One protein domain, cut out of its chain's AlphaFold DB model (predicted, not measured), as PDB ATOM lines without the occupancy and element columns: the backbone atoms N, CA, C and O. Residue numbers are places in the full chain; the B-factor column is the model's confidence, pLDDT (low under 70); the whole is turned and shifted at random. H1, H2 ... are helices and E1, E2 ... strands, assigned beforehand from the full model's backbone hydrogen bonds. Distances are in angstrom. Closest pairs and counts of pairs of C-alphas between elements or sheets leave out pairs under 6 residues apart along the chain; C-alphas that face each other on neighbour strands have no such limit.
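AT A GLANCE: This is residues 15 to 64 of the 264 residues of the protein "HEAT repeat domain-containing protein" of Nitrospirales bacterium (UniProt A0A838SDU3). The model is a long two-stranded hairpin, E1 and E2, with a small head of two helices, H1 and H2, at its open end, where E1 begins and E2 ends. H1 and H2 make a corner in the head, about perpendicular to each other, where residues 53 to 57 of H2 meet H1, and H2 comes near the hairpin's open end with its residues 57 to 64. The printed part has 50 residues, with two named strands followed by two named helices in the order E1, E2, H1, H2; the sheet E1 - E2 is antiparallel, and the class is mixed, helices and strands. The whole is only just loose, close to extended, with a radius of gyration of the C-alphas of 14.3 A, and its outline is a rod spanning 44 by 15 by 13 A.

IN THESE COORDINATES: Strand E1, residues 16 to 23, begins at C-alpha 16 (-10.760, 10.777, -44.194) and is 23.1 A long. Strand E2, residues 26 to 35, is 25.5 A long and bends by 58 degrees at residue 29. Helix H1 is residues 41 to 47. Helix H2, residues 53 to 64, is 16.4 A long and ends at C-alpha 64 (-8.911, 13.559, -53.538).

HOW THE PARTS SIT: E1 and E2 form an antiparallel hairpin at 159 degrees, with N 17 and O 34 at 2.8 A and N 23 and O 26 at 3.1 A within hydrogen-bond range. The closest C-alphas of E2 and H2, Arg 35 and Leu 61, are 6.6 A apart; those of E1 and H2, Ala 16 and Leu 61, are 7.1 A apart. H2 touches H1 with residues 53 to 57 alone; their closest C-alphas, Arg 42 and Ala 53, are 5.0 A apart, and their lines are about perpendicular at 83 degrees. E1 and H1 are apart. In H1 and H2 every O i to N i+4 pair is within hydrogen-bond range.

THE WHOLE: The two C-alphas farthest apart, Gln 24 and Lys 49, are 44.6 A apart. The printed part has no cut, and its three links between named elements are tight. The mean pLDDT of the printed part is 88.6, and no printed residue is under 70.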
ATOM      1  N   PRO A  15      -7.603  13.376 -41.642       84.31
ATOM      2  CA  PRO A  15      -8.896  13.532 -42.305       84.31
ATOM      3  C   PRO A  15      -9.159  12.432 -43.340       84.31
ATOM      4  O   PRO A  15      -8.294  12.102 -44.156       84.31
ATOM      5  N   ALA A  16     -10.367  11.869 -43.313       88.44
ATOM      6  CA  ALA A  16     -10.760  10.777 -44.194       88.44
ATOM      7  C   ALA A  16     -12.247  10.834 -44.558       88.44
ATOM      8  O   ALA A  16     -13.082  11.252 -43.755       88.44
ATOM      9  N   CYS A  17     -12.570  10.335 -45.746       87.06
ATOM     10  CA  CYS A  17     -13.919   9.995 -46.172       87.06
ATOM     11  C   CYS A  17     -14.029   8.476 -46.324       87.06
ATOM     12  O   CYS A  17     -13.184   7.853 -46.968       87.06
ATOM     13  N   LEU A  18     -15.083   7.885 -45.760       87.00
ATOM     14  CA  LEU A  18     -15.414   6.478 -45.960       87.00
ATOM     15  C   LEU A  18     -16.572   6.376 -46.952       87.00
ATOM     16  O   LEU A  18     -17.682   6.823 -46.663       87.00
ATOM     17  N   LEU A  19     -16.316   5.777 -48.109       85.62
ATOM     18  CA  LEU A  19     -17.346   5.465 -49.090       85.62
ATOM     19  C   LEU A  19     -17.848   4.048 -48.879       85.62
ATOM     20  O   LEU A  19     -17.073   3.129 -48.623       85.62
ATOM     21  N   THR A  20     -19.156   3.896 -49.010       86.50
ATOM     22  CA  THR A  20     -19.876   2.628 -48.907       86.50
ATOM     23  C   THR A  20     -20.743   2.462 -50.144       86.50
ATOM     24  O   THR A  20     -21.215   3.452 -50.710       86.50
ATOM     25  N   TYR A  21     -20.935   1.223 -50.589       84.12
ATOM     26  CA  TYR A  21     -21.790   0.930 -51.735       84.12
ATOM     27  C   TYR A  21     -23.077   0.244 -51.285       84.12
ATOM     28  O   TYR A  21     -23.047  -0.832 -50.687       84.12
ATOM     29  N   PHE A  22     -24.200   0.858 -51.650       84.56
ATOM     30  CA  PHE A  22     -25.532   0.301 -51.471       84.56
ATOM     31  C   PHE A  22     -26.192   0.115 -52.831       84.56
ATOM     32  O   PHE A  22     -26.224   1.038 -53.647       84.56
ATOM     33  N   LEU A  23     -26.793  -1.052 -53.050       84.06
ATOM     34  CA  LEU A  23     -27.650  -1.301 -54.206       84.06
ATOM     35  C   LEU A  23     -29.016  -1.754 -53.708       84.06
ATOM     36  O   LEU A  23     -29.127  -2.765 -53.023       84.06
ATOM     37  N   GLN A  24     -30.054  -0.985 -54.048       85.62
ATOM     38  CA  GLN A  24     -31.433  -1.247 -53.616       85.62
ATOM     39  C   GLN A  24     -31.555  -1.425 -52.088       85.62
ATOM     40  O   GLN A  24     -32.216  -2.341 -51.619       85.62
ATOM     41  N   GLN A  25     -30.898  -0.546 -51.318       84.81
ATOM     42  CA  GLN A  25     -30.819  -0.577 -49.844       84.81
ATOM     43  C   GLN A  25     -30.054  -1.767 -49.241       84.81
ATOM     44  O   GLN A  25     -29.884  -1.815 -48.025       84.81
ATOM     45  N   ASN A  26     -29.521  -2.675 -50.058       82.94
ATOM     46  CA  ASN A  26     -28.644  -3.735 -49.580       82.94
ATOM     47  C   ASN A  26     -27.211  -3.214 -49.458       82.94
ATOM     48  O   ASN A  26     -26.677  -2.628 -50.404       82.94
ATOM     49  N   ASP A  27     -26.605  -3.440 -48.294       83.81
ATOM     50  CA  ASP A  27     -25.192  -3.172 -48.028       83.81
ATOM     51  C   ASP A  27     -24.344  -4.336 -48.556       83.81
ATOM     52  O   ASP A  27     -24.474  -5.471 -48.095       83.81
ATOM     53  N   PHE A  28     -23.465  -4.054 -49.517       79.19
ATOM     54  CA  PHE A  28     -22.557  -5.051 -50.097       79.19
ATOM     55  C   PHE A  28     -21.229  -5.154 -49.337       79.19
ATOM     56  O   PHE A  28     -20.299  -5.804 -49.811       79.19
ATOM     57  N   GLN A  29     -21.115  -4.495 -48.178       82.88
ATOM     58  CA  GLN A  29     -19.916  -4.412 -47.340       82.88
ATOM     59  C   GLN A  29     -18.681  -3.848 -48.058       82.88
ATOM     60  O   GLN A  29     -17.581  -3.860 -47.504       82.88
ATOM     61  N   TRP A  30     -18.847  -3.305 -49.266       83.69
ATOM     62  CA  TRP A  30     -17.782  -2.602 -49.958       83.69
ATOM     63  C   TRP A  30     -17.533  -1.268 -49.262       83.69
ATOM     64  O   TRP A  30     -18.446  -0.451 -49.104       83.69
ATOM     65  N   LYS A  31     -16.288  -1.067 -48.837       85.88
ATOM     66  CA  LYS A  31     -15.841   0.109 -48.099       85.88
ATOM     67  C   LYS A  31     -14.537   0.598 -48.702       85.88
ATOM     68  O   LYS A  31     -13.576  -0.164 -48.787       85.88
ATOM     69  N   LYS A  32     -14.483   1.875 -49.074       84.56
ATOM     70  CA  LYS A  32     -13.250   2.520 -49.530       84.56
ATOM     71  C   LYS A  32     -12.978   3.754 -48.703       84.56
ATOM     72  O   LYS A  32     -13.794   4.667 -48.644       84.56
ATOM     73  N   GLU A  33     -11.817   3.780 -48.073       87.00
ATOM     74  CA  GLU A  33     -11.356   4.948 -47.344       87.00
ATOM     75  C   GLU A  33     -10.482   5.815 -48.253       87.00
ATOM     76  O   GLU A  33      -9.537   5.331 -48.876       87.00
ATOM     77  N   VAL A  34     -10.800   7.105 -48.318       87.38
ATOM     78  CA  VAL A  34     -10.027   8.122 -49.031       87.38
ATOM     79  C   VAL A  34      -9.504   9.113 -48.006       87.38
ATOM     80  O   VAL A  34     -10.273   9.667 -47.224       87.38
ATOM     81  N   ARG A  35      -8.190   9.332 -47.998       88.94
ATOM     82  CA  ARG A  35      -7.505  10.223 -47.052       88.94
ATOM     83  C   ARG A  35      -6.841  11.387 -47.770       88.94
ATOM     84  O   ARG A  35      -6.490  11.272 -48.948       88.94
ATOM     85  N   THR A  36      -6.620  12.475 -47.040       89.25
ATOM     86  CA  THR A  36      -5.700  13.546 -47.449       89.25
ATOM     87  C   THR A  36      -4.260  13.033 -47.550       89.25
ATOM     88  O   THR A  36      -3.923  11.961 -47.048       89.25
ATOM     89  N   THR A  37      -3.388  13.794 -48.213       88.25
ATOM     90  CA  THR A  37      -1.935  13.529 -48.266       88.25
ATOM     91  C   THR A  37      -1.225  13.800 -46.941       88.25
ATOM     92  O   THR A  37      -0.110  13.331 -46.738       88.25
ATOM     93  N   PHE A  38      -1.864  14.548 -46.043       88.62
ATOM     94  CA  PHE A  38      -1.357  14.903 -44.723       88.62
ATOM     95  C   PHE A  38      -2.200  14.267 -43.616       88.62
ATOM     96  O   PHE A  38      -3.412  14.098 -43.762       88.62
ATOM     97  N   ALA A  39      -1.554  13.959 -42.492       87.19
ATOM     98  CA  ALA A  39      -2.221  13.434 -41.303       87.19
ATOM     99  C   ALA A  39      -2.723  14.553 -40.369       87.19
ATOM    100  O   ALA A  39      -3.798  14.432 -39.783       87.19
ATOM    101  N   ASP A  40      -1.976  15.653 -40.246       89.31
ATOM    102  CA  ASP A  40      -2.326  16.781 -39.379       89.31
ATOM    103  C   ASP A  40      -2.814  17.973 -40.211       89.31
ATOM    104  O   ASP A  40      -2.041  18.643 -40.894       89.31
ATOM    105  N   ALA A  41      -4.118  18.237 -40.137       90.06
ATOM    106  CA  ALA A  41      -4.743  19.348 -40.842       90.06
ATOM    107  C   ALA A  41      -4.306  20.721 -40.315       90.06
ATOM    108  O   ALA A  41      -4.273  21.673 -41.088       90.06
ATOM    109  N   ARG A  42      -3.971  20.848 -39.020       89.56
ATOM    110  CA  ARG A  42      -3.518  22.125 -38.449       89.56
ATOM    111  C   ARG A  42      -2.124  22.457 -38.939       89.56
ATOM    112  O   ARG A  42      -1.915  23.576 -39.389       89.56
ATOM    113  N   GLN A  43      -1.210  21.489 -38.887       92.31
ATOM    114  CA  GLN A  43       0.147  21.691 -39.388       92.31
ATOM    115  C   GLN A  43       0.126  21.996 -40.888       92.31
ATOM    116  O   GLN A  43       0.686  23.000 -41.312       92.31
ATOM    117  N   ALA A  44      -0.603  21.199 -41.677       91.94
ATOM    118  CA  ALA A  44      -0.683  21.403 -43.120       91.94
ATOM    119  C   ALA A  44      -1.296  22.767 -43.490       91.94
ATOM    120  O   ALA A  44      -0.801  23.440 -44.391       91.94
ATOM    121  N   ALA A  45      -2.328  23.215 -42.765       92.75
ATOM    122  CA  ALA A  45      -2.913  24.535 -42.973       92.75
ATOM    123  C   ALA A  45      -1.960  25.669 -42.558       92.75
ATOM    124  O   ALA A  45      -1.853  26.657 -43.276       92.75
ATOM    125  N   GLN A  46      -1.213  25.516 -41.457       94.06
ATOM    126  CA  GLN A  46      -0.190  26.484 -41.039       94.06
ATOM    127  C   GLN A  46       0.938  26.608 -42.070       94.06
ATOM    128  O   GLN A  46       1.288  27.726 -42.453       94.06
ATOM    129  N   ASP A  47       1.450  25.480 -42.568       94.00
ATOM    130  CA  ASP A  47       2.481  25.441 -43.612       94.00
ATOM    131  C   ASP A  47       1.981  26.109 -44.907       94.00
ATOM    132  O   ASP A  47       2.720  26.840 -45.572       94.00
ATOM    133  N   ALA A  48       0.694  25.922 -45.222       92.94
ATOM    134  CA  ALA A  48       0.010  26.548 -46.350       92.94
ATOM    135  C   ALA A  48      -0.479  27.988 -46.081       92.94
ATOM    136  O   ALA A  48      -1.016  28.620 -46.992       92.94
ATOM    137  N   LYS A  49      -0.285  28.525 -44.866       94.31
ATOM    138  CA  LYS A  49      -0.757  29.854 -44.423       94.31
ATOM    139  C   LYS A  49      -2.272  30.054 -44.578       94.31
ATOM    140  O   LYS A  49      -2.731  31.124 -44.977       94.31
ATOM    141  N   VAL A  50      -3.038  29.013 -44.269       93.56
ATOM    142  CA  VAL A  50      -4.503  29.008 -44.237       93.56
ATOM    143  C   VAL A  50      -4.963  28.942 -42.782       93.56
ATOM    144  O   VAL A  50      -4.572  28.044 -42.042       93.56
ATOM    145  N   ASP A  51      -5.817  29.879 -42.370       89.19
ATOM    146  CA  ASP A  51      -6.243  29.992 -40.967       89.19
ATOM    147  C   ASP A  51      -7.223  28.882 -40.539       89.19
ATOM    148  O   ASP A  51      -7.225  28.444 -39.388       89.19
ATOM    149  N   ASP A  52      -8.058  28.400 -41.466       93.56
ATOM    150  CA  ASP A  52      -9.061  27.366 -41.199       93.56
ATOM    151  C   ASP A  52      -8.570  25.979 -41.633       93.56
ATOM    152  O   ASP A  52      -8.732  25.550 -42.781       93.56
ATOM    153  N   ALA A  53      -8.009  25.248 -40.671       91.50
ATOM    154  CA  ALA A  53      -7.551  23.874 -40.859       91.50
ATOM    155  C   ALA A  53      -8.672  22.894 -41.252       91.50
ATOM    156  O   ALA A  53      -8.419  21.919 -41.964       91.50
ATOM    157  N   GLY A  54      -9.909  23.129 -40.799       89.88
ATOM    158  CA  GLY A  54     -11.049  22.266 -41.115       89.88
ATOM    159  C   GLY A  54     -11.468  22.420 -42.571       89.88
ATOM    160  O   GLY A  54     -11.614  21.429 -43.290       89.88
ATOM    161  N   LYS A  55     -11.587  23.669 -43.031       91.69
ATOM    162  CA  LYS A  55     -11.857  23.982 -44.435       91.69
ATOM    163  C   LYS A  55     -10.744  23.470 -45.348       91.69
ATOM    164  O   LYS A  55     -11.046  22.817 -46.343       91.69
ATOM    165  N   TYR A  56      -9.483  23.676 -44.964       93.06
ATOM    166  CA  TYR A  56      -8.326  23.164 -45.702       93.06
ATOM    167  C   TYR A  56      -8.384  21.635 -45.871       93.06
ATOM    168  O   TYR A  56      -8.252  21.114 -46.979       93.06
ATOM    169  N   ALA A  57      -8.681  20.900 -44.792       92.25
ATOM    170  CA  ALA A  57      -8.855  19.450 -44.853       92.25
ATOM    171  C   ALA A  57      -9.990  19.023 -45.796       92.25
ATOM    172  O   ALA A  57      -9.801  18.114 -46.603       92.25
ATOM    173  N   MET A  58     -11.154  19.677 -45.722       92.12
ATOM    174  CA  MET A  58     -12.305  19.348 -46.571       92.12
ATOM    175  C   MET A  58     -12.054  19.651 -48.052       92.12
ATOM    176  O   MET A  58     -12.464  18.869 -48.908       92.12
ATOM    177  N   GLU A  59     -11.363  20.745 -48.371       92.94
ATOM    178  CA  GLU A  59     -10.981  21.076 -49.749       92.94
ATOM    179  C   GLU A  59     -10.050  20.012 -50.340       92.94
ATOM    180  O   GLU A  59     -10.304  19.511 -51.437       92.94
ATOM    181  N   HIS A  60      -9.036  19.583 -49.585       92.31
ATOM    182  CA  HIS A  60      -8.130  18.520 -50.020       92.31
ATOM    183  C   HIS A  60      -8.795  17.137 -50.082       92.31
ATOM    184  O   HIS A  60      -8.466  16.342 -50.965       92.31
ATOM    185  N   LEU A  61      -9.756  16.841 -49.198       90.62
ATOM    186  CA  LEU A  61     -10.578  15.634 -49.317       90.62
ATOM    187  C   LEU A  61     -11.433  15.666 -50.583       90.62
ATOM    188  O   LEU A  61     -11.474  14.671 -51.296       90.62
ATOM    189  N   ASN A  62     -12.063  16.797 -50.904       89.81
ATOM    190  CA  ASN A  62     -12.848  16.939 -52.131       89.81
ATOM    191  C   ASN A  62     -11.984  16.792 -53.388       89.81
ATOM    192  O   ASN A  62     -12.401  16.121 -54.331       89.81
ATOM    193  N   GLN A  63     -10.774  17.361 -53.392       89.06
ATOM    194  CA  GLN A  63      -9.805  17.162 -54.474       89.06
ATOM    195  C   GLN A  63      -9.466  15.682 -54.636       89.06
ATOM    196  O   GLN A  63      -9.582  15.146 -55.734       89.06
ATOM    197  N   ARG A  64      -9.146  15.003 -53.525       86.88
ATOM    198  CA  ARG A  64      -8.911  13.559 -53.538       86.88
ATOM    199  C   ARG A  64     -10.118  12.816 -54.088       86.88
ATOM    200  O   ARG A  64      -9.958  12.071 -55.036       86.88
TER     201      ARG A  64